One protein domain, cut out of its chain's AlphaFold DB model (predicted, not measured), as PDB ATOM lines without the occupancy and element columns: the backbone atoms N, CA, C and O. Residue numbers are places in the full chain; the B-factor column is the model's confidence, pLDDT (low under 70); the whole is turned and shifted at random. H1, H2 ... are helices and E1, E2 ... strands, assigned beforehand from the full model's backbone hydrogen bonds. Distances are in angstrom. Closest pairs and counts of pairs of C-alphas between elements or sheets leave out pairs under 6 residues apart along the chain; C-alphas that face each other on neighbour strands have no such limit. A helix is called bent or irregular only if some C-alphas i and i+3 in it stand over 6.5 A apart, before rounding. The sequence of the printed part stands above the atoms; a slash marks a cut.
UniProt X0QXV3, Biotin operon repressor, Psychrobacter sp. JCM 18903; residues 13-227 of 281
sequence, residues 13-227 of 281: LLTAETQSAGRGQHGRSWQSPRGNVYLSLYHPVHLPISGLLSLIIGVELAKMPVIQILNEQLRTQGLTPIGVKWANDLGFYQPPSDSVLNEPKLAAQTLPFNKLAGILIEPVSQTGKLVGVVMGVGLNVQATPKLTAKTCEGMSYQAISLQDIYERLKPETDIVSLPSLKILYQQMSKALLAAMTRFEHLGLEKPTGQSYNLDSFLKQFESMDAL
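Overview. This is residues 13 to 227 of the 281 residues of the protein "Biotin operon repressor" of Psychrobacter sp. JCM 18903 (UniProt X0QXV3). A twisted, branched sheet of seven strands has H1 packed on it; the long helix H5 crosses H1 and grazes the sheet, and H6 folds back from H5 to touch H1. H2 and H4 run side by side, neither on the sheet. The 215 printed residues include, in order, E1 E2 H1 H2 E3 E4 E5 E6 H3 E7 H4 H5 H6, class mixed; the sheet is antiparallel except for E5 with E7. The whole is compact, with a radius of gyration of the C-alphas of 18.0 A and spans of 57 by 39 by 38 A.

Arrangement. E5, residues 113 to 126, has three neighbours and bends by 68 degrees at residue 116. E4, residues 89 to 93, lies on one side of it, antiparallel, with N 114 and O 92 at 2.8 A. On the other side lie E6, residues 129 to 139, antiparallel, N 120 to O 136 2.8 A, and E7, residues 157 to 159, parallel, N 115 to O 158 2.8 A. E3, residues 83 to 85, is antiparallel to E4, N 83 to O 91 2.8 A; E3 E4 E5 E6 are a meander, each the antiparallel neighbour of the one before. E2, residues 37 to 44, is antiparallel to E6, N 41 to O 135 2.9 A, and to the edge strand E1, residues 13 to 16, N 14 to O 40 2.9 A. H1, residues 52 to 62, is on the sheet at a height of 6.2 A over it. H5, residues 181 to 208, grazes the sheet with residues 181 to 196 and touches H1 with residues 188 to 199 alone, closest C-alphas Glu 60 and Ala 191, 5.0 A, opposite ways at a tilt of 38 degrees, only just steep. H6, residues 212 to 222, touches H1, closest C-alphas Val 59 and Phe 221, 6.2 A. H2, residues 65 to 76, touches H4, residues 162 to 169, with residues 70 to 74 alone, closest C-alphas Leu 74 and Leu 169, 7.1 A, at a shallow tilt of 24 degrees. H3, residues 149 to 152, touches no helix. Every O i to N i+4 pair is within hydrogen-bond range in H1, H2, H4 and H6, and 22 of 24 in H5; H3 is too short for one.

Along the chain. E1 begins at C-alpha 13, (48.346, 46.407, 20.132), and H6 ends at C-alpha 222, (42.247, 27.416, 42.015). First to last C-alpha, H5 measures 41.5 A, E5 37.2 A, E6 30.7 A and E2 22.7 A. H5 is irregular, but only just: C-alphas 204 and 207 are 6.7 A apart.

Size, cuts and confidence. The C-alphas farthest apart, Thr 127 and Glu 172, are 59.8 A apart. The printed part has no cut. The links E1 to E2, E4 to E5 and H4 to H5 are long. pLDDT is under 70 at residues 95 to 108, 149 to 154 and 170 to 176.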
ATOM      1  N   LEU A  13      48.621  47.800  20.474       96.25
ATOM      2  CA  LEU A  13      48.346  46.407  20.132       96.25
ATOM      3  C   LEU A  13      48.935  46.103  18.759       96.25
ATOM      4  O   LEU A  13      48.560  46.724  17.765       96.25
ATOM      5  N   LEU A  14      49.831  45.125  18.707       96.19
ATOM      6  CA  LEU A  14      50.369  44.587  17.468       96.19
ATOM      7  C   LEU A  14      49.870  43.157  17.301       96.19
ATOM      8  O   LEU A  14      49.859  42.380  18.252       96.19
ATOM      9  N   THR A  15      49.470  42.808  16.084       96.81
ATOM     10  CA  THR A  15      49.057  41.454  15.718       96.81
ATOM     11  C   THR A  15      49.849  40.985  14.510       96.81
ATOM     12  O   THR A  15      50.382  41.792  13.744       96.81
ATOM     13  N   ALA A  16      49.941  39.671  14.339       95.88
ATOM     14  CA  ALA A  16      50.600  39.083  13.187       95.88
ATOM     15  C   ALA A  16      49.847  37.840  12.712       95.88
ATOM     16  O   ALA A  16      49.315  37.079  13.511       95.88
ATOM     17  N   GLU A  17      49.830  37.603  11.402       95.62
ATOM     18  CA  GLU A  17      49.301  36.349  10.850       95.62
ATOM     19  C   GLU A  17      50.301  35.193  10.996       95.62
ATOM     20  O   GLU A  17      49.898  34.036  11.095       95.62
ATOM     21  N   THR A  18      51.602  35.508  10.995       95.69
ATOM     22  CA  THR A  18      52.730  34.591  11.221       95.69
ATOM     23  C   THR A  18      53.894  35.353  11.862       95.69
ATOM     24  O   THR A  18      53.963  36.578  11.761       95.69
ATOM     25  N   GLN A  19      54.833  34.646  12.495       95.19
ATOM     26  CA  GLN A  19      56.084  35.225  13.000       95.19
ATOM     27  C   GLN A  19      57.270  34.420  12.465       95.19
ATOM     28  O   GLN A  19      57.315  33.204  12.622       95.19
ATOM     29  N   SER A  20      58.251  35.099  11.868       93.94
ATOM     30  CA  SER A  20      59.476  34.463  11.359       93.94
ATOM     31  C   SER A  20      60.463  34.074  12.465       93.94
ATOM     32  O   SER A  20      61.295  33.195  12.271       93.94
ATOM     33  N   ALA A  21      60.369  34.726  13.625       93.56
ATOM     34  CA  ALA A  21      61.233  34.507  14.780       93.56
ATOM     35  C   ALA A  21      60.432  34.627  16.088       93.56
ATOM     36  O   ALA A  21      60.787  35.407  16.973       93.56
ATOM     37  N   GLY A  22      59.313  33.900  16.185       92.88
ATOM     38  CA  GLY A  22      58.516  33.840  17.412       92.88
ATOM     39  C   GLY A  22      59.348  33.328  18.590       92.88
ATOM     40  O   GLY A  22      60.142  32.394  18.442       92.88
ATOM     41  N   ARG A  23      59.178  33.940  19.765       92.88
ATOM     42  CA  ARG A  23      59.924  33.602  20.985       92.88
ATOM     43  C   ARG A  23      58.981  33.302  22.143       92.88
ATOM     44  O   ARG A  23      57.939  33.932  22.281       92.88
ATOM     45  N   GLY A  24      59.382  32.354  22.976       90.81
ATOM     46  CA  GLY A  24      58.874  32.125  24.318       90.81
ATOM     47  C   GLY A  24      59.942  32.449  25.366       90.81
ATOM     48  O   GLY A  24      60.994  33.020  25.070       90.81
ATOM     49  N   GLN A  25      59.684  32.057  26.612       88.06
ATOM     50  CA  GLN A  25      60.598  32.316  27.727       88.06
ATOM     51  C   GLN A  25      61.965  31.651  27.541       88.06
ATOM     52  O   GLN A  25      62.064  30.561  26.976       88.06
ATOM     53  N   HIS A  26      63.008  32.286  28.081       85.25
ATOM     54  CA  HIS A  26      64.406  31.847  27.961       85.25
ATOM     55  C   HIS A  26      64.899  31.743  26.505       85.25
ATOM     56  O   HIS A  26      65.809  30.982  26.204       85.25
ATOM     57  N   GLY A  27      64.288  32.495  25.581       84.56
ATOM     58  CA  GLY A  27      64.699  32.534  24.175       84.56
ATOM     59  C   GLY A  27      64.227  31.349  23.328       84.56
ATOM     60  O   GLY A  27      64.565  31.300  22.143       84.56
ATOM     61  N   ARG A  28      63.420  30.441  23.898       86.88
ATOM     62  CA  ARG A  28      62.821  29.292  23.201       86.88
ATOM     63  C   ARG A  28      62.044  29.736  21.969       86.88
ATOM     64  O   ARG A  28      61.381  30.768  21.988       86.88
ATOM     65  N   SER A  29      62.090  28.952  20.897       88.75
ATOM     66  CA  SER A  29      61.338  29.271  19.680       88.75
ATOM     67  C   SER A  29      59.843  29.012  19.881       88.75
ATOM     68  O   SER A  29      59.451  27.927  20.305       88.75
ATOM     69  N   TRP A  30      59.010  29.979  19.499       90.69
ATOM     70  CA  TRP A  30      57.565  29.808  19.353       90.69
ATOM     71  C   TRP A  30      57.230  29.667  17.867       90.69
ATOM     72  O   TRP A  30      57.550  30.547  17.067       90.69
ATOM     73  N   GLN A  31      56.649  28.531  17.482       91.88
ATOM     74  CA  GLN A  31      56.255  28.286  16.097       91.88
ATOM     75  C   GLN A  31      54.942  29.008  15.796       91.88
ATOM     76  O   GLN A  31      53.948  28.778  16.483       91.88
ATOM     77  N   SER A  32      54.934  29.830  14.742       93.44
ATOM     78  CA  SER A  32      53.803  30.709  14.433       93.44
ATOM     79  C   SER A  32      53.189  30.476  13.036       93.44
ATOM     80  O   SER A  32      53.271  31.376  12.191       93.44
ATOM     81  N   PRO A  33      52.585  29.302  12.741       94.50
ATOM     82  CA  PRO A  33      51.889  29.067  11.473       94.50
ATOM     83  C   PRO A  33      50.646  29.959  11.306       94.50
ATOM     84  O   PRO A  33      50.052  30.418  12.285       94.50
ATOM     85  N   ARG A  34      50.227  30.175  10.053       96.12
ATOM     86  CA  ARG A  34      48.996  30.908   9.715       96.12
ATOM     87  C   ARG A  34      47.766  30.170  10.266       96.12
ATOM     88  O   ARG A  34      47.766  28.946  10.320       96.12
ATOM     89  N   GLY A  35      46.716  30.913  10.623       95.62
ATOM     90  CA  GLY A  35      45.457  30.351  11.141       95.62
ATOM     91  C   GLY A  35      45.341  30.375  12.668       95.62
ATOM     92  O   GLY A  35      44.346  29.922  13.221       95.62
ATOM     93  N   ASN A  36      46.336  30.936  13.349       97.31
ATOM     94  CA  ASN A  36      46.399  31.089  14.800       97.31
ATOM     95  C   ASN A  36      46.374  32.573  15.191       97.31
ATOM     96  O   ASN A  36      46.360  33.458  14.330       97.31
ATOM     97  N   VAL A  37      46.352  32.848  16.495       97.75
ATOM     98  CA  VAL A  37      46.345  34.214  17.030       97.75
ATOM     99  C   VAL A  37      47.698  34.524  17.660       97.75
ATOM    100  O   VAL A  37      48.114  33.845  18.598       97.75
ATOM    101  N   TYR A  38      48.351  35.574  17.161       98.12
ATOM    102  CA  TYR A  38      49.595  36.106  17.714       98.12
ATOM    103  C   TYR A  38      49.431  37.597  17.947       98.12
ATOM    104  O   TYR A  38      49.173  38.353  17.002       98.12
ATOM    105  N   LEU A  39      49.572  38.026  19.195       97.50
ATOM    106  CA  LEU A  39      49.471  39.438  19.525       97.50
ATOM    107  C   LEU A  39      50.434  39.851  20.631       97.50
ATOM    108  O   LEU A  39      50.825  39.049  21.476       97.50
ATOM    109  N   SER A  40      50.790  41.129  20.616       98.12
ATOM    110  CA  SER A  40      51.579  41.794  21.643       98.12
ATOM    111  C   SER A  40      50.876  43.084  22.042       98.12
ATOM    112  O   SER A  40      50.663  43.957  21.200       98.12
ATOM    113  N   LEU A  41      50.512  43.201  23.316       98.06
ATOM    114  CA  LEU A  41      49.958  44.422  23.891       98.06
ATOM    115  C   LEU A  41      51.022  45.108  24.742       98.06
ATOM    116  O   LEU A  41      51.424  44.581  25.777       98.06
ATOM    117  N   TYR A  42      51.447  46.296  24.327       98.00
ATOM    118  CA  TYR A  42      52.159  47.217  25.197       98.00
ATOM    119  C   TYR A  42      51.163  47.969  26.085       98.00
ATOM    120  O   TYR A  42      50.199  48.554  25.579       98.00
ATOM    121  N   HIS A  43      51.422  47.983  27.391       97.75
ATOM    122  CA  HIS A  43      50.644  48.719  28.380       97.75
ATOM    123  C   HIS A  43      51.573  49.584  29.251       97.75
ATOM    124  O   HIS A  43      52.488  49.032  29.874       97.75
ATOM    125  N   PRO A  44      51.373  50.916  29.310       96.94
ATOM    126  CA  PRO A  44      52.117  51.780  30.222       96.94
ATOM    127  C   PRO A  44      51.826  51.403  31.676       96.94
ATOM    128  O   PRO A  44      50.673  51.369  32.084       96.94
ATOM    129  N   VAL A  45      52.860  51.122  32.463       94.94
ATOM    130  CA  VAL A  45      52.725  50.743  33.874       94.94
ATOM    131  C   VAL A  45      54.019  51.068  34.611       94.94
ATOM    132  O   VAL A  45      55.113  50.848  34.097       94.94
ATOM    133  N   HIS A  46      53.885  51.593  35.828       93.06
ATOM    134  CA  HIS A  46      55.011  52.017  36.674       93.06
ATOM    135  C   HIS A  46      55.108  51.203  37.975       93.06
ATOM    136  O   HIS A  46      55.905  51.514  38.859       93.06
ATOM    137  N   LEU A  47      54.284  50.161  38.102       90.94
ATOM    138  CA  LEU A  47      54.282  49.232  39.226       90.94
ATOM    139  C   LEU A  47      55.297  48.104  38.983       90.94
ATOM    140  O   LEU A  47      55.387  47.621  37.854       90.94
ATOM    141  N   PRO A  48      56.022  47.628  40.014       91.38
ATOM    142  CA  PRO A  48      56.913  46.480  39.871       91.38
ATOM    143  C   PRO A  48      56.177  45.256  39.314       91.38
ATOM    144  O   PRO A  48      55.199  44.793  39.903       91.38
ATOM    145  N   ILE A  49      56.665  44.715  38.196       91.88
ATOM    146  CA  ILE A  49      56.098  43.514  37.575       91.88
ATOM    147  C   ILE A  49      56.441  42.290  38.429       91.88
ATOM    148  O   ILE A  49      57.596  42.092  38.806       91.88
ATOM    149  N   SER A  50      55.444  41.454  38.721       90.12
ATOM    150  CA  SER A  50      55.626  40.166  39.400       90.12
ATOM    151  C   SER A  50      55.057  39.014  38.570       90.12
ATOM    152  O   SER A  50      54.277  39.232  37.641       90.12
ATOM    153  N   GLY A  51      55.405  37.773  38.936       88.06
ATOM    154  CA  GLY A  51      54.886  36.563  38.282       88.06
ATOM    155  C   GLY A  51      53.355  36.443  38.304       88.06
ATOM    156  O   GLY A  51      52.779  35.801  37.429       88.06
ATOM    157  N   LEU A  52      52.687  37.140  39.236       94.75
ATOM    158  CA  LEU A  52      51.226  37.226  39.295       94.75
ATOM    159  C   LEU A  52      50.615  37.753  37.996       94.75
ATOM    160  O   LEU A  52      49.555  37.271  37.616       94.75
ATOM    161  N   LEU A  53      51.262  38.695  37.293       97.25
ATOM    162  CA  LEU A  53      50.698  39.245  36.056       97.25
ATOM    163  C   LEU A  53      50.456  38.146  35.012       97.25
ATOM    164  O   LEU A  53      49.407  38.130  34.377       97.25
ATOM    165  N   SER A  54      51.374  37.186  34.882       97.25
ATOM    166  CA  SER A  54      51.211  36.080  33.929       97.25
ATOM    167  C   SER A  54      50.071  35.145  34.304       97.25
ATOM    168  O   SER A  54      49.270  34.759  33.457       97.25
ATOM    169  N   LEU A  55      49.934  34.849  35.596       98.19
ATOM    170  CA  LEU A  55      48.852  34.012  36.109       98.19
ATOM    171  C   LEU A  55      47.490  34.704  35.960       98.19
ATOM    172  O   LEU A  55      46.508  34.061  35.599       98.19
ATOM    173  N   ILE A  56      47.436  36.022  36.172       98.44
ATOM    174  CA  ILE A  56      46.245  36.845  35.941       98.44
ATOM    175  C   ILE A  56      45.868  36.841  34.460       98.44
ATOM    176  O   ILE A  56      44.704  36.602  34.144       98.44
ATOM    177  N   ILE A  57      46.832  37.044  33.553       98.75
ATOM    178  CA  ILE A  57      46.601  36.896  32.109       98.75
ATOM    179  C   ILE A  57      46.053  35.499  31.818       98.75
ATOM    180  O   ILE A  57      45.051  35.377  31.122       98.75
ATOM    181  N   GLY A  58      46.653  34.459  32.397       98.62
ATOM    182  CA  GLY A  58      46.200  33.081  32.260       98.62
ATOM    183  C   GLY A  58      44.728  32.898  32.627       98.62
ATOM    184  O   GLY A  58      43.959  32.348  31.839       98.62
ATOM    185  N   VAL A  59      44.321  33.414  33.789       98.69
ATOM    186  CA  VAL A  59      42.935  33.355  34.274       98.69
ATOM    187  C   VAL A  59      41.985  34.127  33.355       98.69
ATOM    188  O   VAL A  59      40.921  33.614  33.009       98.69
ATOM    189  N   GLU A  60      42.342  35.334  32.910       98.75
ATOM    190  CA  GLU A  60      41.477  36.111  32.010       98.75
ATOM    191  C   GLU A  60      41.369  35.483  30.609       98.75
ATOM    192  O   GLU A  60      40.298  35.522  29.999       98.75
ATOM    193  N   LEU A  61      42.429  34.834  30.115       98.75
ATOM    194  CA  LEU A  61      42.377  34.034  28.888       98.75
ATOM    195  C   LEU A  61      41.494  32.792  29.067       98.75
ATOM    196  O   LEU A  61      40.677  32.491  28.197       98.75
ATOM    197  N   ALA A  62      41.597  32.095  30.202       98.56
ATOM    198  CA  ALA A  62      40.756  30.938  30.500       98.56
ATOM    199  C   ALA A  62      39.266  31.321  30.578       98.56
ATOM    200  O   ALA A  62      38.407  30.523  30.214       98.56
ATOM    201  N   LYS A  63      38.947  32.560  30.972       98.44
ATOM    202  CA  LYS A  63      37.584  33.125  31.011       98.44
ATOM    203  C   LYS A  63      37.038  33.560  29.648       98.44
ATOM    204  O   LYS A  63      35.876  33.963  29.571       98.44
ATOM    205  N   MET A  64      37.826  33.495  28.571       98.31
ATOM    206  CA  MET A  64      37.329  33.819  27.232       98.31
ATOM    207  C   MET A  64      36.115  32.939  26.881       98.31
ATOM    208  O   MET A  64      36.167  31.729  27.111       98.31
ATOM    209  N   PRO A  65      35.046  33.497  26.274       97.31
ATOM    210  CA  PRO A  65      33.828  32.744  25.968       97.31
ATOM    211  C   PRO A  65      34.067  31.434  25.212       97.31
ATOM    212  O   PRO A  65      33.464  30.421  25.545       97.31
ATOM    213  N   VAL A  66      34.987  31.425  24.239       96.00
ATOM    214  CA  VAL A  66      35.330  30.199  23.498       96.00
ATOM    215  C   VAL A  66      35.904  29.108  24.407       96.00
ATOM    216  O   VAL A  66      35.550  27.945  24.254       96.00
ATOM    217  N   ILE A  67      36.743  29.471  25.383       97.62
ATOM    218  CA  ILE A  67      37.351  28.521  26.321       97.62
ATOM    219  C   ILE A  67      36.303  28.011  27.308       97.62
ATOM    220  O   ILE A  67      36.270  26.819  27.587       97.62
ATOM    221  N   GLN A  68      35.416  28.882  27.797       97.19
ATOM    222  CA  GLN A  68      34.339  28.484  28.707       97.19
ATOM    223  C   GLN A  68      33.370  27.494  28.048       97.19
ATOM    224  O   GLN A  68      33.111  26.444  28.630       97.19
ATOM    225  N   ILE A  69      32.939  27.763  26.809       94.81
ATOM    226  CA  ILE A  69      32.068  26.861  26.034       94.81
ATOM    227  C   ILE A  69      32.739  25.496  25.823       94.81
ATOM    228  O   ILE A  69      32.125  24.457  26.059       94.81
ATOM    229  N   LEU A  70      34.014  25.476  25.415       94.06
ATOM    230  CA  LEU A  70      34.746  24.217  25.235       94.06
ATOM    231  C   LEU A  70      34.929  23.474  26.561       94.06
ATOM    232  O   LEU A  70      34.765  22.261  26.607       94.06
ATOM    233  N   ASN A  71      35.216  24.183  27.651       95.88
ATOM    234  CA  ASN A  71      35.362  23.588  28.975       95.88
ATOM    235  C   ASN A  71      34.057  23.000  29.513       95.88
ATOM    236  O   ASN A  71      34.094  21.976  30.191       95.88
ATOM    237  N   GLU A  72      32.913  23.623  29.233       93.94
ATOM    238  CA  GLU A  72      31.605  23.041  29.530       93.94
ATOM    239  C   GLU A  72      31.432  21.704  28.807       93.94
ATOM    240  O   GLU A  72      31.110  20.714  29.456       93.94
ATOM    241  N   GLN A  73      31.742  21.640  27.508       91.44
ATOM    242  CA  GLN A  73      31.641  20.397  26.739       91.44
ATOM    243  C   GLN A  73      32.668  19.331  27.143       91.44
ATOM    244  O   GLN A  73      32.333  18.151  27.215       91.44
ATOM    245  N   LEU A  74      33.905  19.722  27.458       92.06
ATOM    246  CA  LEU A  74      34.909  18.800  27.992       92.06
ATOM    247  C   LEU A  74      34.393  18.159  29.283       92.06
ATOM    248  O   LEU A  74      34.398  16.938  29.409       92.06
ATOM    249  N   ARG A  75      33.851  18.969  30.202       92.56
ATOM    250  CA  ARG A  75      33.293  18.474  31.466       92.56
ATOM    251  C   ARG A  75      32.099  17.543  31.269       92.56
ATOM    252  O   ARG A  75      32.031  16.534  31.965       92.56
ATOM    253  N   THR A  76      31.177  17.835  30.348       90.06
ATOM    254  CA  THR A  76      30.022  16.946  30.102       90.06
ATOM    255  C   THR A  76      30.433  15.590  29.535       90.06
ATOM    256  O   THR A  76      29.736  14.606  29.769       90.06
ATOM    257  N   GLN A  77      31.574  15.516  28.849       88.38
ATOM    258  CA  GLN A  77      32.157  14.272  28.340       88.38
ATOM    259  C   GLN A  77      33.150  13.617  29.318       88.38
ATOM    260  O   GLN A  77      33.794  12.632  28.967       88.38
ATOM    261  N   GLY A  78      33.302  14.152  30.535       88.88
ATOM    262  CA  GLY A  78      34.261  13.647  31.523       88.88
ATOM    263  C   GLY A  78      35.731  13.894  31.164       88.88
ATOM    264  O   GLY A  78      36.612  13.310  31.785       88.88
ATOM    265  N   LEU A  79      36.009  14.754  30.181       90.00
ATOM    266  CA  LEU A  79      37.357  15.119  29.754       90.00
ATOM    267  C   LEU A  79      37.921  16.266  30.602       90.00
ATOM    268  O   LEU A  79      37.195  17.099  31.154       90.00
ATOM    269  N   THR A  80      39.252  16.338  30.666       92.56
ATOM    270  CA  THR A  80      39.950  17.385  31.419       92.56
ATOM    271  C   THR A  80      39.751  18.760  30.758       92.56
ATOM    272  O   THR A  80      40.040  18.900  29.567       92.56
ATOM    273  N   PRO A  81      39.281  19.787  31.493       95.69
ATOM    274  CA  PRO A  81      39.114  21.131  30.951       95.69
ATOM    275  C   PRO A  81      40.462  21.825  30.713       95.69
ATOM    276  O   PRO A  81      41.459  21.552  31.379       95.69
ATOM    277  N   ILE A  82      40.465  22.794  29.802       98.00
ATOM    278  CA  ILE A  82      41.546  23.758  29.601       98.00
ATOM    279  C   ILE A  82      41.683  24.611  30.870       98.00
ATOM    280  O   ILE A  82      40.723  25.255  31.300       98.00
ATOM    281  N   GLY A  83      42.888  24.661  31.427       98.19
ATOM    282  CA  GLY A  83      43.241  25.468  32.589       98.19
ATOM    283  C   GLY A  83      44.525  26.270  32.385       98.19
ATOM    284  O   GLY A  83      45.140  26.266  31.314       98.19
ATOM    285  N   VAL A  84      44.930  26.963  33.443       98.50
ATOM    286  CA  VAL A  84      46.174  27.720  33.545       98.50
ATOM    287  C   VAL A  84      47.237  26.812  34.149       98.50
ATOM    288  O   VAL A  84      47.114  26.364  35.285       98.50
ATOM    289  N   LYS A  85      48.302  26.542  33.398       97.44
ATOM    290  CA  LYS A  85      49.501  25.878  33.907       97.44
ATOM    291  C   LYS A  85      50.463  26.940  34.415       97.44
ATOM    292  O   LYS A  85      50.945  27.781  33.647       97.44
ATOM    293  N   TRP A  86      50.793  26.853  35.702       97.12
ATOM    294  CA  TRP A  86      51.815  27.712  36.275       97.12
ATOM    295  C   TRP A  86      53.149  27.548  35.509       97.12
ATOM    296  O   TRP A  86      53.577  26.431  35.216       97.12
ATOM    297  N   ALA A  87      53.841  28.623  35.137       92.44
ATOM    298  CA  ALA A  87      53.488  30.018  35.417       92.44
ATOM    299  C   ALA A  87      52.824  30.773  34.246       92.44
ATOM    300  O   ALA A  87      52.324  31.870  34.469       92.44
ATOM    301  N   ASN A  88      52.860  30.256  33.010       95.56
ATOM    302  CA  ASN A  88      52.685  31.100  31.812       95.56
ATOM    303  C   ASN A  88      51.918  30.448  30.653       95.56
ATOM    304  O   ASN A  88      51.942  30.976  29.543       95.56
ATOM    305  N   ASP A  89      51.279  29.300  30.867       97.31
ATOM    306  CA  ASP A  89      50.694  28.530  29.770       97.31
ATOM    307  C   ASP A  89      49.214  28.231  30.010       97.31
ATOM    308  O   ASP A  89      48.778  28.078  31.148       97.31
ATOM    309  N   LEU A  90      48.444  28.099  28.928       98.38
ATOM    310  CA  LEU A  90      47.108  27.500  28.968       98.38
ATOM    311  C   LEU A  90      47.127  26.144  28.283       98.38
ATOM    312  O   LEU A  90      47.830  25.944  27.287       98.38
ATOM    313  N   GLY A  91      46.316  25.228  28.792       97.88
ATOM    314  CA  GLY A  91      46.235  23.870  28.287       97.88
ATOM    315  C   GLY A  91      45.733  22.911  29.347       97.88
ATOM    316  O   GLY A  91      45.115  23.322  30.324       97.88
ATOM    317  N   PHE A  92      46.017  21.630  29.172       95.94
ATOM    318  CA  PHE A  92      45.624  20.603  30.131       95.94
ATOM    319  C   PHE A  92      46.567  19.404  30.072       95.94
ATOM    320  O   PHE A  92      47.213  19.140  29.056       95.94
ATOM    321  N   TYR A  93      46.627  18.650  31.162       92.19
ATOM    322  CA  TYR A  93      47.203  17.311  31.158       92.19
ATOM    323  C   TYR A  93      46.080  16.316  30.897       92.19
ATOM    324  O   TYR A  93      45.042  16.399  31.542       92.19
ATOM    325  N   GLN A  94      46.259  15.399  29.948       79.19
ATOM    326  CA  GLN A  94      45.274  14.341  29.718       79.19
ATOM    327  C   GLN A  94      45.704  13.094  30.488       79.19
ATOM    328  O   GLN A  94      46.761  12.564  30.156       79.19
ATOM    329  N   PRO A  95      44.924  12.596  31.462       68.25
ATOM    330  CA  PRO A  95      45.206  11.324  32.116       68.25
ATOM    331  C   PRO A  95      45.258  10.168  31.104       68.25
ATOM    332  O   PRO A  95      44.488  10.169  30.138       68.25
ATOM    333  N   PRO A  96      46.083   9.128  31.333       58.50
ATOM    334  CA  PRO A  96      46.163   7.982  30.425       58.50
ATOM    335  C   PRO A  96      44.819   7.251  30.239       58.50
ATOM    336  O   PRO A  96      44.577   6.670  29.183       58.50
ATOM    337  N   SER A  97      43.928   7.301  31.238       54.81
ATOM    338  CA  SER A  97      42.605   6.656  31.218       54.81
ATOM    339  C   SER A  97      41.599   7.276  30.243       54.81
ATOM    340  O   SER A  97      40.609   6.626  29.930       54.81
ATOM    341  N   ASP A  98      41.850   8.490  29.746       53.41
ATOM    342  CA  ASP A  98      40.947   9.209  28.829       53.41
ATOM    343  C   ASP A  98      41.358   9.061  27.352       53.41
ATOM    344  O   ASP A  98      40.805   9.709  26.452       53.41
ATOM    345  N   SER A  99      42.372   8.237  27.082       44.50
ATOM    346  CA  SER A  99      42.725   7.835  25.727       44.50
ATOM    347  C   SER A  99      41.872   6.626  25.328       44.50
ATOM    348  O   SER A  99      42.108   5.500  25.740       44.50
ATOM    349  N   VAL A 100      40.862   6.858  24.486       44.53
ATOM    350  CA  VAL A 100      40.110   5.797  23.774       44.53
ATOM    351  C   VAL A 100      41.012   5.067  22.755       44.53
ATOM    352  O   VAL A 100      40.613   4.104  22.104       44.53
ATOM    353  N   LEU A 101      42.260   5.512  22.609       40.19
ATOM    354  CA  LEU A 101      43.259   4.890  21.765       40.19
ATOM    355  C   LEU A 101      43.957   3.780  22.553       40.19
ATOM    356  O   LEU A 101      44.691   4.045  23.501       40.19
ATOM    357  N   ASN A 102      43.748   2.544  22.101       37.56
ATOM    358  CA  ASN A 102      44.556   1.363  22.406       37.56
ATOM    359  C   ASN A 102      45.998   1.523  21.876       37.56
ATOM    360  O   ASN A 102      46.488   0.681  21.127       37.56
ATOM    361  N   GLU A 103      46.674   2.613  22.225       42.31
ATOM    362  CA  GLU A 103      48.117   2.710  22.063       42.31
ATOM    363  C   GLU A 103      48.762   1.954  23.232       42.31
ATOM    364  O   GLU A 103      48.302   2.075  24.377       42.31
ATOM    365  N   PRO A 104      49.803   1.139  22.989       38.84
ATOM    366  CA  PRO A 104      50.515   0.468  24.062       38.84
ATOM    367  C   PRO A 104      50.923   1.501  25.111       38.84
ATOM    368  O   PRO A 104      51.490   2.538  24.760       38.84
ATOM    369  N   LYS A 105      50.669   1.210  26.396       45.25
ATOM    370  CA  LYS A 105      51.293   1.914  27.525       45.25
ATOM    371  C   LYS A 105      52.808   1.749  27.406       45.25
ATOM    372  O   LYS A 105      53.406   0.899  28.063       45.25
ATOM    373  N   LEU A 106      53.449   2.537  26.551       42.19
ATOM    374  CA  LEU A 106      54.860   2.808  26.706       42.19
ATOM    375  C   LEU A 106      54.967   3.460  28.080       42.19
ATOM    376  O   LEU A 106      54.172   4.344  28.392       42.19
ATOM    377  N   ALA A 107      55.877   2.969  28.913       45.69
ATOM    378  CA  ALA A 107      56.112   3.437  30.274       45.69
ATOM    379  C   ALA A 107      56.635   4.888  30.282       45.69
ATOM    380  O   ALA A 107      57.769   5.161  30.668       45.69
ATOM    381  N   ALA A 108      55.835   5.832  29.796       53.81
ATOM    382  CA  ALA A 108      56.080   7.242  29.950       53.81
ATOM    383  C   ALA A 108      55.865   7.541  31.433       53.81
ATOM    384  O   ALA A 108      54.739   7.615  31.907       53.81
ATOM    385  N   GLN A 109      56.968   7.701  32.165       71.12
ATOM    386  CA  GLN A 109      56.965   8.091  33.579       71.12
ATOM    387  C   GLN A 109      56.363   9.490  33.802       71.12
ATOM    388  O   GLN A 109      56.173   9.901  34.944       71.12
ATOM    389  N   THR A 110      56.109  10.236  32.717       82.19
ATOM    390  CA  THR A 110      55.600  11.604  32.758       82.19
ATOM    391  C   THR A 110      54.400  11.792  31.837       82.19
ATOM    392  O   THR A 110      54.354  11.239  30.737       82.19
ATOM    393  N   LEU A 111      53.452  12.617  32.275       87.38
ATOM    394  CA  LEU A 111      52.256  12.974  31.525       87.38
ATOM    395  C   LEU A 111      52.512  14.239  30.687       87.38
ATOM    396  O   LEU A 111      52.869  15.275  31.263       87.38
ATOM    397  N   PRO A 112      52.329  14.208  29.352       89.38
ATOM    398  CA  PRO A 112      52.600  15.370  28.522       89.38
ATOM    399  C   PRO A 112      51.536  16.452  28.718       89.38
ATOM    400  O   PRO A 112      50.334  16.187  28.798       89.38
ATOM    401  N   PHE A 113      51.982  17.705  28.741       93.31
ATOM    402  CA  PHE A 113      51.086  18.857  28.740       93.31
ATOM    403  C   PHE A 113      50.589  19.173  27.322       93.31
ATOM    404  O   PHE A 113      51.400  19.367  26.419       93.31
ATOM    405  N   ASN A 114      49.274  19.294  27.125       94.25
ATOM    406  CA  ASN A 114      48.666  19.769  25.880       94.25
ATOM    407  C   ASN A 114      48.616  21.297  25.890       94.25
ATOM    408  O   ASN A 114      47.685  21.891  26.432       94.25
ATOM    409  N   LYS A 115      49.636  21.937  25.320       96.06
ATOM    410  CA  LYS A 115      49.797  23.388  25.312       96.06
ATOM    411  C   LYS A 115      48.942  24.042  24.231       96.06
ATOM    412  O   LYS A 115      49.207  23.889  23.037       96.06
ATOM    413  N   LEU A 116      47.965  24.826  24.673       97.88
ATOM    414  CA  LEU A 116      47.050  25.582  23.823       97.88
ATOM    415  C   LEU A 116      47.544  27.013  23.577       97.88
ATOM    416  O   LEU A 116      47.482  27.512  22.452       97.88
ATOM    417  N   ALA A 117      48.039  27.673  24.628       98.19
ATOM    418  CA  ALA A 117      48.572  29.027  24.535       98.19
ATOM    419  C   ALA A 117      49.827  29.213  25.389       98.19
ATOM    420  O   ALA A 117      50.018  28.527  26.396       98.19
ATOM    421  N   GLY A 118      50.673  30.153  24.974       97.56
ATOM    422  CA  GLY A 118      51.826  30.620  25.737       97.56
ATOM    423  C   GLY A 118      51.761  32.125  25.967       97.56
ATOM    424  O   GLY A 118      51.376  32.877  25.066       97.56
ATOM    425  N   ILE A 119      52.155  32.544  27.166       98.25
ATOM    426  CA  ILE A 119      52.215  33.940  27.602       98.25
ATOM    427  C   ILE A 119      53.685  34.327  27.784       98.25
ATOM    428  O   ILE A 119      54.474  33.607  28.402       98.25
ATOM    429  N   LEU A 120      54.061  35.484  27.248       97.56
ATOM    430  CA  LEU A 120      55.366  36.099  27.443       97.56
ATOM    431  C   LEU A 120      55.169  37.533  27.928       97.56
ATOM    432  O   LEU A 120      54.394  38.287  27.350       97.56
ATOM    433  N   ILE A 121      55.879  37.907  28.986       97.12
ATOM    434  CA  ILE A 121      55.830  39.248  29.562       97.12
ATOM    435  C   ILE A 121      57.240  39.811  29.543       97.12
ATOM    436  O   ILE A 121      58.152  39.203  30.103       97.12
ATOM    437  N   GLU A 122      57.403  40.978  28.931       96.19
ATOM    438  CA  GLU A 122      58.686  41.668  28.839       96.19
ATOM    439  C   GLU A 122      58.546  43.096  29.389       96.19
ATOM    440  O   GLU A 122      57.753  43.882  28.863       96.19
ATOM    441  N   PRO A 123      59.268  43.456  30.467       96.00
ATOM    442  CA  PRO A 123      59.253  44.818  30.980       96.00
ATOM    443  C   PRO A 123      59.933  45.768  29.990       96.00
ATOM    444  O   PRO A 123      60.972  45.454  29.408       96.00
ATOM    445  N   VAL A 124      59.367  46.961  29.841       95.25
ATOM    446  CA  VAL A 124      59.937  48.046  29.043       95.25
ATOM    447  C   VAL A 124      60.484  49.092  29.996       95.25
ATOM    448  O   VAL A 124      59.738  49.666  30.791       95.25
ATOM    449  N   SER A 125      61.784  49.358  29.896       93.69
ATOM    450  CA  SER A 125      62.462  50.345  30.731       93.69
ATOM    451  C   SER A 125      63.063  51.464  29.893       93.69
ATOM    452  O   SER A 125      63.694  51.219  28.866       93.69
ATOM    453  N   GLN A 126      62.930  52.697  30.371       91.19
ATOM    454  CA  GLN A 126      63.595  53.879  29.833       91.19
ATOM    455  C   GLN A 126      64.462  54.487  30.934       91.19
ATOM    456  O   GLN A 126      63.996  54.661  32.055       91.19
ATOM    457  N   THR A 127      65.742  54.744  30.635       90.50
ATOM    458  CA  THR A 127      66.725  55.296  31.595       90.50
ATOM    459  C   THR A 127      66.748  54.574  32.955       90.50
ATOM    460  O   THR A 127      66.892  55.188  34.009       90.50
ATOM    461  N   GLY A 128      66.599  53.244  32.930       90.19
ATOM    462  CA  GLY A 128      66.596  52.389  34.124       90.19
ATOM    463  C   GLY A 128      65.277  52.362  34.904       90.19
ATOM    464  O   GLY A 128      65.180  51.639  35.890       90.19
ATOM    465  N   LYS A 129      64.252  53.104  34.471       92.81
ATOM    466  CA  LYS A 129      62.917  53.108  35.077       92.81
ATOM    467  C   LYS A 129      61.948  52.295  34.232       92.81
ATOM    468  O   LYS A 129      61.934  52.442  33.013       92.81
ATOM    469  N   LEU A 130      61.125  51.477  34.880       94.94
ATOM    470  CA  LEU A 130      60.014  50.793  34.223       94.94
ATOM    471  C   LEU A 130      59.016  51.840  33.702       94.94
ATOM    472  O   LEU A 130      58.556  52.681  34.475       94.94
ATOM    473  N   VAL A 131      58.707  51.785  32.408       95.69
ATOM    474  CA  VAL A 131      57.722  52.662  31.745       95.69
ATOM    475  C   VAL A 131      56.511  51.892  31.220       95.69
ATOM    476  O   VAL A 131      55.472  52.482  30.929       95.69
ATOM    477  N   GLY A 132      56.622  50.571  31.108       96.69
ATOM    478  CA  GLY A 132      55.526  49.729  30.671       96.69
ATOM    479  C   GLY A 132      55.892  48.260  30.608       96.69
ATOM    480  O   GLY A 132      56.965  47.835  31.037       96.69
ATOM    481  N   VAL A 133      54.985  47.483  30.039       97.69
ATOM    482  CA  VAL A 133      55.152  46.048  29.832       97.69
ATOM    483  C   VAL A 133      54.603  45.657  28.468       97.69
ATOM    484  O   VAL A 133      53.579  46.183  28.035       97.69
ATOM    485  N   VAL A 134      55.278  44.735  27.786       97.75
ATOM    486  CA  VAL A 134      54.755  44.054  26.601       97.75
ATOM    487  C   VAL A 134      54.249  42.681  27.022       97.75
ATOM    488  O   VAL A 134      55.009  41.864  27.535       97.75
ATOM    489  N   MET A 135      52.964  42.427  26.794       98.38
ATOM    490  CA  MET A 135      52.317  41.132  26.997       98.38
ATOM    491  C   MET A 135      52.107  40.465  25.639       98.38
ATOM    492  O   MET A 135      51.225  40.857  24.872       98.38
ATOM    493  N   GLY A 136      52.938  39.477  25.326       98.31
ATOM    494  CA  GLY A 136      52.810  38.618  24.157       98.31
ATOM    495  C   GLY A 136      51.963  37.384  24.458       98.31
ATOM    496  O   GLY A 136      52.217  36.688  25.440       98.31
ATOM    497  N   VAL A 137      50.988  37.085  23.600       98.44
ATOM    498  CA  VAL A 137      50.199  35.848  23.669       98.44
ATOM    499  C   VAL A 137      50.155  35.183  22.301       98.44
ATOM    500  O   VAL A 137      49.803  35.808  21.296       98.44
ATOM    501  N   GLY A 138      50.505  33.898  22.280       98.12
ATOM    502  CA  GLY A 138      50.290  33.009  21.144       98.12
ATOM    503  C   GLY A 138      49.240  31.962  21.494       98.12
ATOM    504  O   GLY A 138      49.437  31.214  22.449       98.12
ATOM    505  N   LEU A 139      48.153  31.896  20.727       98.38
ATOM    506  CA  LEU A 139      47.074  30.914  20.876       98.38
ATOM    507  C   LEU A 139      46.958  30.072  19.606       98.38
ATOM    508  O   LEU A 139      46.745  30.603  18.512       98.38
ATOM    509  N   ASN A 140      47.037  28.755  19.773       98.25
ATOM    510  CA  ASN A 140      46.807  27.801  18.696       98.25
ATOM    511  C   ASN A 140      45.299  27.682  18.431       98.25
ATOM    512  O   ASN A 140      44.535  27.298  19.316       98.25
ATOM    513  N   VAL A 141      44.858  28.012  17.216       97.44
ATOM    514  CA  VAL A 141      43.437  28.034  16.841       97.44
ATOM    515  C   VAL A 141      43.143  26.991  15.773       97.44
ATOM    516  O   VAL A 141      42.488  26.011  16.093       97.44
ATOM    517  N   GLN A 142      43.607  27.191  14.536       95.88
ATOM    518  CA  GLN A 142      43.335  26.281  13.411       95.88
ATOM    519  C   GLN A 142      44.493  25.328  13.125       95.88
ATOM    520  O   GLN A 142      44.284  24.249  12.581       95.88
ATOM    521  N   ALA A 143      45.720  25.749  13.433       92.88
ATOM    522  CA  ALA A 143      46.924  24.999  13.126       92.88
ATOM    523  C   ALA A 143      47.629  24.588  14.415       92.88
ATOM    524  O   ALA A 143      47.907  25.425  15.278       92.88
ATOM    525  N   THR A 144      47.988  23.312  14.498       92.38
ATOM    526  CA  THR A 144      48.752  22.750  15.613       92.38
ATOM    527  C   THR A 144      50.222  22.658  15.223       92.38
ATOM    528  O   THR A 144      50.576  21.875  14.335       92.38
ATOM    529  N   PRO A 145      51.109  23.466  15.833       86.06
ATOM    530  CA  PRO A 145      52.525  23.404  15.513       86.06
ATOM    531  C   PRO A 145      53.112  22.033  15.854       86.06
ATOM    532  O   PRO A 145      52.993  21.554  16.981       86.06
ATOM    533  N   LYS A 146      53.792  21.404  14.891       80.00
ATOM    534  CA  LYS A 146      54.516  20.153  15.141       80.00
ATOM    535  C   LYS A 146      55.785  20.465  15.912       80.00
ATOM    536  O   LYS A 146      56.708  21.079  15.375       80.00
ATOM    537  N   LEU A 147      55.853  20.043  17.168       77.69
ATOM    538  CA  LEU A 147      57.066  20.241  17.944       77.69
ATOM    539  C   LEU A 147      58.187  19.336  17.417       77.69
ATOM    540  O   LEU A 147      58.018  18.141  17.204       77.69
ATOM    541  N   THR A 148      59.346  19.939  17.200       73.25
ATOM    542  CA  THR A 148      60.611  19.259  16.911       73.25
ATOM    543  C   THR A 148      61.386  19.033  18.208       73.25
ATOM    544  O   THR A 148      61.150  19.729  19.197       73.25
ATOM    545  N   ALA A 149      62.389  18.148  18.197       68.88
ATOM    546  CA  ALA A 149      63.300  17.972  19.335       68.88
ATOM    547  C   ALA A 149      63.902  19.310  19.819       68.88
ATOM    548  O   ALA A 149      64.010  19.550  21.020       68.88
ATOM    549  N   LYS A 150      64.201  20.221  18.880       64.44
ATOM    550  CA  LYS A 150      64.719  21.566  19.163       64.44
ATOM    551  C   LYS A 150      63.696  22.486  19.835       64.44
ATOM    552  O   LYS A 150      64.092  23.358  20.587       64.44
ATOM    553  N   THR A 151      62.402  22.332  19.566       68.25
ATOM    554  CA  THR A 151      61.354  23.174  20.179       68.25
ATOM    555  C   THR A 151      60.789  22.567  21.462       68.25
ATOM    556  O   THR A 151      60.283  23.299  22.311       68.25
ATOM    557  N   CYS A 152      60.878  21.242  21.629       67.12
ATOM    558  CA  CYS A 152      60.556  20.585  22.894       67.12
ATOM    559  C   CYS A 152      61.638  20.823  23.951       67.12
ATOM    560  O   CYS A 152      61.298  20.856  25.127       67.12
ATOM    561  N   GLU A 153      62.915  20.960  23.562       66.00
ATOM    562  CA  GLU A 153      64.060  21.120  24.484       66.00
ATOM    563  C   GLU A 153      64.015  20.132  25.666       66.00
ATOM    564  O   GLU A 153      64.251  20.471  26.821       66.00
ATOM    565  N   GLY A 154      63.630  18.886  25.373       67.19
ATOM    566  CA  GLY A 154      63.509  17.818  26.364       67.19
ATOM    567  C   GLY A 154      62.328  17.935  27.332       67.19
ATOM    568  O   GLY A 154      62.225  17.081  28.206       67.19
ATOM    569  N   MET A 155      61.450  18.937  27.218       72.88
ATOM    570  CA  MET A 155      60.224  19.050  28.019       72.88
ATOM    571  C   MET A 155      59.124  18.113  27.513       72.88
ATOM    572  O   MET A 155      58.923  17.969  26.307       72.88
ATOM    573  N   SER A 156      58.354  17.547  28.446       79.19
ATOM    574  CA  SER A 156      57.185  16.715  28.145       79.19
ATOM    575  C   SER A 156      55.949  17.588  27.879       79.19
ATOM    576  O   SER A 156      55.106  17.824  28.748       79.19
ATOM    577  N   TYR A 157      55.860  18.156  26.675       82.19
ATOM    578  CA  TYR A 157      54.643  18.822  26.204       82.19
ATOM    579  C   TYR A 157      54.421  18.592  24.712       82.19
ATOM    580  O   TYR A 157      55.359  18.338  23.957       82.19
ATOM    581  N   GLN A 158      53.165  18.721  24.301       88.94
ATOM    582  CA  GLN A 158      52.728  18.759  22.914       88.94
ATOM    583  C   GLN A 158      51.885  20.006  22.667       88.94
ATOM    584  O   GLN A 158      51.319  20.573  23.601       88.94
ATOM    585  N   ALA A 159      51.829  20.473  21.424       92.06
ATOM    586  CA  ALA A 159      50.900  21.532  21.062       92.06
ATOM    587  C   ALA A 159      49.507  20.938  20.824       92.06
ATOM    588  O   ALA A 159      49.387  19.823  20.323       92.06
ATOM    589  N   ILE A 160      48.474  21.707  21.148       95.12
ATOM    590  CA  ILE A 160      47.088  21.438  20.764       95.12
ATOM    591  C   ILE A 160      46.455  22.742  20.283       95.12
ATOM    592  O   ILE A 160      46.843  23.815  20.755       95.12
ATOM    593  N   SER A 161      45.508  22.670  19.353       97.19
ATOM    594  CA  SER A 161      44.734  23.825  18.888       97.19
ATOM    595  C   SER A 161      43.276  23.782  19.351       97.19
ATOM    596  O   SER A 161      42.757  22.735  19.740       97.19
ATOM    597  N   LEU A 162      42.586  24.928  19.292       96.56
ATOM    598  CA  LEU A 162      41.133  24.961  19.495       96.56
ATOM    599  C   LEU A 162      40.400  24.046  18.503       96.56
ATOM    600  O   LEU A 162      39.407  23.432  18.885       96.56
ATOM    601  N   GLN A 163      40.891  23.945  17.263       95.06
ATOM    602  CA  GLN A 163      40.352  23.063  16.231       95.06
ATOM    603  C   GLN A 163      40.471  21.592  16.632       95.06
ATOM    604  O   GLN A 163      39.472  20.884  16.546       95.06
ATOM    605  N   ASP A 164      41.617  21.151  17.158       93.81
ATOM    606  CA  ASP A 164      41.790  19.763  17.617       93.81
ATOM    607  C   ASP A 164      40.817  19.421  18.755       93.81
ATOM    608  O   ASP A 164      40.197  18.357  18.767       93.81
ATOM    609  N   ILE A 165      40.673  20.333  19.726       93.44
ATOM    610  CA  ILE A 165      39.760  20.156  20.864       93.44
ATOM    611  C   ILE A 165      38.320  20.083  20.358       93.44
ATOM    612  O   ILE A 165      37.571  19.191  20.746       93.44
ATOM    613  N   TYR A 166      37.945  21.000  19.470       90.25
ATOM    614  CA  TYR A 166      36.623  21.036  18.863       90.25
ATOM    615  C   TYR A 166      36.312  19.759  18.066       90.25
ATOM    616  O   TYR A 166      35.232  19.194  18.213       90.25
ATOM    617  N   GLU A 167      37.257  19.265  17.264       89.06
ATOM    618  CA  GLU A 167      37.105  18.020  16.504       89.06
ATOM    619  C   GLU A 167      36.966  16.799  17.405       89.06
ATOM    620  O   GLU A 167      36.142  15.931  17.118       89.06
ATOM    621  N   ARG A 168      37.713  16.756  18.513       86.94
ATOM    622  CA  ARG A 168      37.610  15.686  19.508       86.94
ATOM    623  C   ARG A 168      36.270  15.692  20.240       86.94
ATOM    624  O   ARG A 168      35.789  14.631  20.617       86.94
ATOM    625  N   LEU A 169      35.689  16.871  20.449       84.38
ATOM    626  CA  LEU A 169      34.421  17.034  21.155       84.38
ATOM    627  C   LEU A 169      33.191  16.713  20.304       84.38
ATOM    628  O   LEU A 169      32.127  16.560  20.901       84.38
ATOM    629  N   LYS A 170      33.300  16.645  18.965       69.06
ATOM    630  CA  LYS A 170      32.155  16.547  18.039       69.06
ATOM    631  C   LYS A 170      31.125  15.482  18.471       69.06
ATOM    632  O   LYS A 170      31.387  14.291  18.304       69.06
ATOM    633  N   PRO A 171      29.933  15.893  18.947       57.72
ATOM    634  CA  PRO A 171      28.747  15.046  19.013       57.72
ATOM    635  C   PRO A 171      28.062  15.019  17.634       57.72
ATOM    636  O   PRO A 171      28.292  15.905  16.813       57.72
ATOM    637  N   GLU A 172      27.165  14.063  17.383       54.94
ATOM    638  CA  GLU A 172      26.401  13.897  16.124       54.94
ATOM    639  C   GLU A 172      25.498  15.097  15.720       54.94
ATOM    640  O   GLU A 172      24.750  14.997  14.751       54.94
ATOM    641  N   THR A 173      25.527  16.237  16.429       52.28
ATOM    642  CA  THR A 173      24.635  17.388  16.187       52.28
ATOM    643  C   THR A 173      25.373  18.737  16.022       52.28
ATOM    644  O   THR A 173      26.107  19.207  16.891       52.28
ATOM    645  N   ASP A 174      25.139  19.362  14.861       56.94
ATOM    646  CA  ASP A 174      25.769  20.557  14.259       56.94
ATOM    647  C   ASP A 174      25.453  21.917  14.933       56.94
ATOM    648  O   ASP A 174      24.694  22.708  14.370       56.94
ATOM    649  N   ILE A 175      25.997  22.273  16.111       56.66
ATOM    650  CA  ILE A 175      25.639  23.600  16.697       56.66
ATOM    651  C   ILE A 175      26.802  24.497  17.146       56.66
ATOM    652  O   ILE A 175      26.701  25.718  17.005       56.66
ATOM    653  N   VAL A 176      27.932  23.983  17.631       66.88
ATOM    654  CA  VAL A 176      29.045  24.871  18.028       66.88
ATOM    655  C   VAL A 176      29.989  25.028  16.846       66.88
ATOM    656  O   VAL A 176      30.392  24.030  16.278       66.88
ATOM    657  N   SER A 177      30.352  26.247  16.455       83.06
ATOM    658  CA  SER A 177      31.462  26.500  15.526       83.06
ATOM    659  C   SER A 177      32.501  27.370  16.223       83.06
ATOM    660  O   SER A 177      32.161  28.187  17.086       83.06
ATOM    661  N   LEU A 178      33.778  27.188  15.884       91.31
ATOM    662  CA  LEU A 178      34.821  28.040  16.440       91.31
ATOM    663  C   LEU A 178      34.656  29.487  15.938       91.31
ATOM    664  O   LEU A 178      34.402  29.700  14.749       91.31
ATOM    665  N   PRO A 179      34.834  30.501  16.806       94.75
ATOM    666  CA  PRO A 179      34.783  31.894  16.382       94.75
ATOM    667  C   PRO A 179      35.863  32.222  15.346       94.75
ATOM    668  O   PRO A 179      36.962  31.668  15.364       94.75
ATOM    669  N   SER A 180      35.590  33.205  14.485       96.38
ATOM    670  CA  SER A 180      36.607  33.725  13.561       96.38
ATOM    671  C   SER A 180      37.819  34.307  14.304       96.38
ATOM    672  O   SER A 180      37.692  34.824  15.418       96.38
ATOM    673  N   LEU A 181      38.986  34.334  13.646       96.69
ATOM    674  CA  LEU A 181      40.206  34.933  14.210       96.69
ATOM    675  C   LEU A 181      39.987  36.377  14.681       96.69
ATOM    676  O   LEU A 181      40.504  36.761  15.722       96.69
ATOM    677  N   LYS A 182      39.166  37.166  13.971       97.06
ATOM    678  CA  LYS A 182      38.814  38.537  14.376       97.06
ATOM    679  C   LYS A 182      38.158  38.574  15.759       97.06
ATOM    680  O   LYS A 182      38.526  39.410  16.581       97.06
ATOM    681  N   ILE A 183      37.208  37.676  16.020       97.69
ATOM    682  CA  ILE A 183      36.547  37.577  17.327       97.69
ATOM    683  C   ILE A 183      37.547  37.124  18.392       97.69
ATOM    684  O   ILE A 183      37.549  37.675  19.491       97.69
ATOM    685  N   LEU A 184      38.434  36.182  18.070       98.12
ATOM    686  CA  LEU A 184      39.457  35.712  19.006       98.12
ATOM    687  C   LEU A 184      40.466  36.813  19.363       98.12
ATOM    688  O   LEU A 184      40.751  36.999  20.544       98.12
ATOM    689  N   TYR A 185      40.923  37.616  18.396       98.06
ATOM    690  CA  TYR A 185      41.738  38.809  18.662       98.06
ATOM    691  C   TYR A 185      41.021  39.789  19.599       98.06
ATOM    692  O   TYR A 185      41.637  40.317  20.525       98.06
ATOM    693  N   GLN A 186      39.717  40.019  19.406       97.81
ATOM    694  CA  GLN A 186      38.927  40.902  20.271       97.81
ATOM    695  C   GLN A 186      38.768  40.344  21.691       97.81
ATOM    696  O   GLN A 186      38.938  41.089  22.655       97.81
ATOM    697  N   GLN A 187      38.448  39.055  21.833       98.12
ATOM    698  CA  GLN A 187      38.324  38.401  23.139       98.12
ATOM    699  C   GLN A 187      39.653  38.437  23.899       98.12
ATOM    700  O   GLN A 187      39.680  38.826  25.063       98.12
ATOM    701  N   MET A 188      40.756  38.122  23.222       98.12
ATOM    702  CA  MET A 188      42.087  38.117  23.821       98.12
ATOM    703  C   MET A 188      42.562  39.523  24.201       98.12
ATOM    704  O   MET A 188      43.100  39.716  25.285       98.12
ATOM    705  N   SER A 189      42.293  40.531  23.365       98.06
ATOM    706  CA  SER A 189      42.608  41.930  23.696       98.06
ATOM    707  C   SER A 189      41.844  42.397  24.939       98.06
ATOM    708  O   SER A 189      42.423  43.036  25.814       98.06
ATOM    709  N   LYS A 190      40.557  42.036  25.057       98.31
ATOM    710  CA  LYS A 190      39.755  42.319  26.258       98.31
ATOM    711  C   LYS A 190      40.307  41.606  27.493       98.31
ATOM    712  O   LYS A 190      40.380  42.230  28.546       98.31
ATOM    713  N   ALA A 191      40.718  40.344  27.358       98.56
ATOM    714  CA  ALA A 191      41.318  39.578  28.446       98.56
ATOM    715  C   ALA A 191      42.616  40.228  28.956       98.56
ATOM    716  O   ALA A 191      42.786  40.375  30.161       98.56
ATOM    717  N   LEU A 192      43.494  40.694  28.061       98.62
ATOM    718  CA  LEU A 192      44.733  41.372  28.463       98.62
ATOM    719  C   LEU A 192      44.493  42.728  29.135       98.62
ATOM    720  O   LEU A 192      45.174  43.058  30.104       98.62
ATOM    721  N   LEU A 193      43.515  43.505  28.662       98.31
ATOM    722  CA  LEU A 193      43.135  44.754  29.324       98.31
ATOM    723  C   LEU A 193      42.561  44.488  30.722       98.31
ATOM    724  O   LEU A 193      42.978  45.132  31.681       98.31
ATOM    725  N   ALA A 194      41.670  43.500  30.856       98.38
ATOM    726  CA  ALA A 194      41.125  43.089  32.149       98.38
ATOM    727  C   ALA A 194      42.224  42.590  33.102       98.38
ATOM    728  O   ALA A 194      42.207  42.918  34.291       98.38
ATOM    729  N   ALA A 195      43.205  41.853  32.576       98.25
ATOM    730  CA  ALA A 195      44.351  41.377  33.336       98.25
ATOM    731  C   ALA A 195      45.188  42.535  33.896       98.25
ATOM    732  O   ALA A 195      45.523  42.519  35.080       98.25
ATOM    733  N   MET A 196      45.463  43.564  33.086       97.69
ATOM    734  CA  MET A 196      46.180  44.757  33.550       97.69
ATOM    735  C   MET A 196      45.392  45.539  34.595       97.69
ATOM    736  O   MET A 196      45.940  45.821  35.656       97.69
ATOM    737  N   THR A 197      44.100  45.796  34.367       96.81
ATOM    738  CA  THR A 197      43.246  46.460  35.366       96.81
ATOM    739  C   THR A 197      43.268  45.716  36.701       96.81
ATOM    740  O   THR A 197      43.401  46.318  37.765       96.81
ATOM    741  N   ARG A 198      43.186  44.383  36.666       96.38
ATOM    742  CA  ARG A 198      43.259  43.561  37.875       96.38
ATOM    743  C   ARG A 198      44.631  43.636  38.542       96.38
ATOM    744  O   ARG A 198      44.699  43.767  39.760       96.38
ATOM    745  N   PHE A 199      45.708  43.552  37.767       96.38
ATOM    746  CA  PHE A 199      47.073  43.642  38.281       96.38
ATOM    747  C   PHE A 199      47.343  44.989  38.966       96.38
ATOM    748  O   PHE A 199      47.918  45.018  40.054       96.38
ATOM    749  N   GLU A 200      46.873  46.093  38.386       94.75
ATOM    750  CA  GLU A 200      46.981  47.424  38.986       94.75
ATOM    751  C   GLU A 200      46.203  47.522  40.301       94.75
ATOM    752  O   GLU A 200      46.753  48.002  41.292       94.75
ATOM    753  N   HIS A 201      44.978  46.984  40.366       93.19
ATOM    754  CA  HIS A 201      44.216  46.922  41.618       93.19
ATOM    755  C   HIS A 201      44.942  46.126  42.714       93.19
ATOM    756  O   HIS A 201      44.995  46.584  43.853       93.19
ATOM    757  N   LEU A 202      45.574  44.991  42.385       91.38
ATOM    758  CA  LEU A 202      46.411  44.260  43.351       91.38
ATOM    759  C   LEU A 202      47.606  45.096  43.828       91.38
ATOM    760  O   LEU A 202      48.012  45.005  44.985       91.38
ATOM    761  N   GLY A 203      48.186  45.909  42.944       87.25
ATOM    762  CA  GLY A 203      49.248  46.848  43.298       87.25
ATOM    763  C   GLY A 203      48.794  47.925  44.286       87.25
ATOM    764  O   GLY A 203      49.564  48.285  45.174       87.25
ATOM    765  N   LEU A 204      47.547  48.394  44.162       86.19
ATOM    766  CA  LEU A 204      46.940  49.390  45.053       86.19
ATOM    767  C   LEU A 204      46.524  48.817  46.418       86.19
ATOM    768  O   LEU A 204      46.518  49.558  47.397       86.19
ATOM    769  N   GLU A 205      46.204  47.524  46.507       85.81
ATOM    770  CA  GLU A 205      45.870  46.857  47.777       85.81
ATOM    771  C   GLU A 205      47.087  46.621  48.679       85.81
ATOM    772  O   GLU A 205      47.000  46.761  49.897       85.81
ATOM    773  N   LYS A 206      48.249  46.288  48.101       78.62
ATOM    774  CA  LYS A 206      49.447  45.909  48.876       78.62
ATOM    775  C   LYS A 206      49.812  46.885  50.010       78.62
ATOM    776  O   LYS A 206      50.112  46.402  51.101       78.62
ATOM    777  N   PRO A 207      49.798  48.220  49.820       78.50
ATOM    778  CA  PRO A 207      50.142  49.163  50.883       78.50
ATOM    779  C   PRO A 207      49.091  49.271  51.995       78.50
ATOM    780  O   PRO A 207      49.418  49.745  53.079       78.50
ATOM    781  N   THR A 208      47.837  48.875  51.746       83.31
ATOM    782  CA  THR A 208      46.741  49.001  52.723       83.31
ATOM    783  C   THR A 208      46.646  47.797  53.662       83.31
ATOM    784  O   THR A 208      45.916  47.848  54.649       83.31
ATOM    785  N   GLY A 209      47.363  46.709  53.356       82.00
ATOM    786  CA  GLY A 209      47.250  45.433  54.065       82.00
ATOM    787  C   GLY A 209      45.959  44.668  53.754       82.00
ATOM    788  O   GLY A 209      45.729  43.613  54.340       82.00
ATOM    789  N   GLN A 210      45.115  45.174  52.848       86.25
ATOM    790  CA  GLN A 210      43.929  44.467  52.371       86.25
ATOM    791  C   GLN A 210      44.319  43.446  51.295       86.25
ATOM    792  O   GLN A 210      45.267  43.661  50.543       86.25
ATOM    793  N   SER A 211      43.579  42.339  51.209       87.81
ATOM    794  CA  SER A 211      43.848  41.239  50.267       87.81
ATOM    795  C   SER A 211      42.631  40.833  49.437       87.81
ATOM    796  O   SER A 211      42.650  39.778  48.817       87.81
ATOM    797  N   TYR A 212      41.556  41.626  49.402       89.69
ATOM    798  CA  TYR A 212      40.287  41.204  48.798       89.69
ATOM    799  C   TYR A 212      40.423  40.802  47.319       89.69
ATOM    800  O   TYR A 212      39.949  39.732  46.916       89.69
ATOM    801  N   ASN A 213      41.078  41.627  46.497       92.62
ATOM    802  CA  ASN A 213      41.284  41.315  45.086       92.62
ATOM    803  C   ASN A 213      42.266  40.147  44.917       92.62
ATOM    804  O   ASN A 213      42.080  39.337  44.002       92.62
ATOM    805  N   LEU A 214      43.273  40.031  45.794       94.06
ATOM    806  CA  LEU A 214      44.217  38.910  45.788       94.06
ATOM    807  C   LEU A 214      43.521  37.589  46.126       94.06
ATOM    808  O   LEU A 214      43.643  36.627  45.377       94.06
ATOM    809  N   ASP A 215      42.732  37.551  47.193       94.62
ATOM    810  CA  ASP A 215      42.002  36.365  47.642       94.62
ATOM    811  C   ASP A 215      40.968  35.934  46.596       94.62
ATOM    812  O   ASP A 215      40.818  34.748  46.296       94.62
ATOM    813  N   SER A 216      40.282  36.903  45.980       95.62
ATOM    814  CA  SER A 216      39.387  36.662  44.845       95.62
ATOM    815  C   SER A 216      40.137  36.081  43.638       95.62
ATOM    816  O   SER A 216      39.632  35.189  42.955       95.62
ATOM    817  N   PHE A 217      41.362  36.546  43.377       97.06
ATOM    818  CA  PHE A 217      42.235  35.985  42.348       97.06
ATOM    819  C   PHE A 217      42.682  34.564  42.639       97.06
ATOM    820  O   PHE A 217      42.504  33.708  41.774       97.06
ATOM    821  N   LEU A 218      43.186  34.291  43.837       97.12
ATOM    822  CA  LEU A 218      43.652  32.960  44.210       97.12
ATOM    823  C   LEU A 218      42.516  31.927  44.121       97.12
ATOM    824  O   LEU A 218      42.717  30.865  43.539       97.12
ATOM    825  N   LYS A 219      41.300  32.277  44.563       96.94
ATOM    826  CA  LYS A 219      40.106  31.419  44.419       96.94
ATOM    827  C   LYS A 219      39.738  31.144  42.959       96.94
ATOM    828  O   LYS A 219      39.374  30.026  42.604       96.94
ATOM    829  N   GLN A 220      39.810  32.158  42.096       97.12
ATOM    830  CA  GLN A 220      39.535  31.968  40.669       97.12
ATOM    831  C   GLN A 220      40.603  31.104  40.000       97.12
ATOM    832  O   GLN A 220      40.254  30.220  39.221       97.12
ATOM    833  N   PHE A 221      41.879  31.331  40.326       98.19
ATOM    834  CA  PHE A 221      42.978  30.513  39.830       98.19
ATOM    835  C   PHE A 221      42.805  29.052  40.245       98.19
ATOM    836  O   PHE A 221      42.901  28.185  39.388       98.19
ATOM    837  N   GLU A 222      42.471  28.777  41.509       97.38
ATOM    838  CA  GLU A 222      42.247  27.416  42.015       97.38
ATOM    839  C   GLU A 222      41.208  26.650  41.180       97.38
ATOM    840  O   GLU A 222      41.432  25.499  40.815       97.38
ATOM    841  N   SER A 223      40.112  27.304  40.779       96.25
ATOM    842  CA  SER A 223      39.086  26.686  39.923       96.25
ATOM    843  C   SER A 223      39.539  26.377  38.484       96.25
ATOM    844  O   SER A 223      38.822  25.702  37.743       96.25
ATOM    845  N   MET A 224      40.697  26.899  38.071       97.19
ATOM    846  CA  MET A 224      41.231  26.831  36.707       97.19
ATOM    847  C   MET A 224      42.682  26.329  36.671       97.19
ATOM    848  O   MET A 224      43.323  26.432  35.627       97.19
ATOM    849  N   ASP A 225      43.220  25.810  37.776       97.88
ATOM    850  CA  ASP A 225      44.613  25.371  37.875       97.88
ATOM    851  C   ASP A 225      44.800  24.019  37.175       97.88
ATOM    852  O   ASP A 225      44.302  22.983  37.619       97.88
ATOM    853  N   ALA A 226      45.556  24.018  36.076       97.12
ATOM    854  CA  ALA A 226      45.830  22.812  35.299       97.12
ATOM    855  C   ALA A 226      46.736  21.809  36.037       97.12
ATOM    856  O   ALA A 226      46.881  20.677  35.581       97.12
ATOM    857  N   LEU A 227      47.383  22.218  37.133       96.50
ATOM    858  CA  LEU A 227      48.241  21.365  37.952       96.50
ATOM    859  C   LEU A 227      47.528  20.827  39.197       96.50
ATOM    860  O   LEU A 227      48.099  19.967  39.866       96.50
TER     861      LEU A 227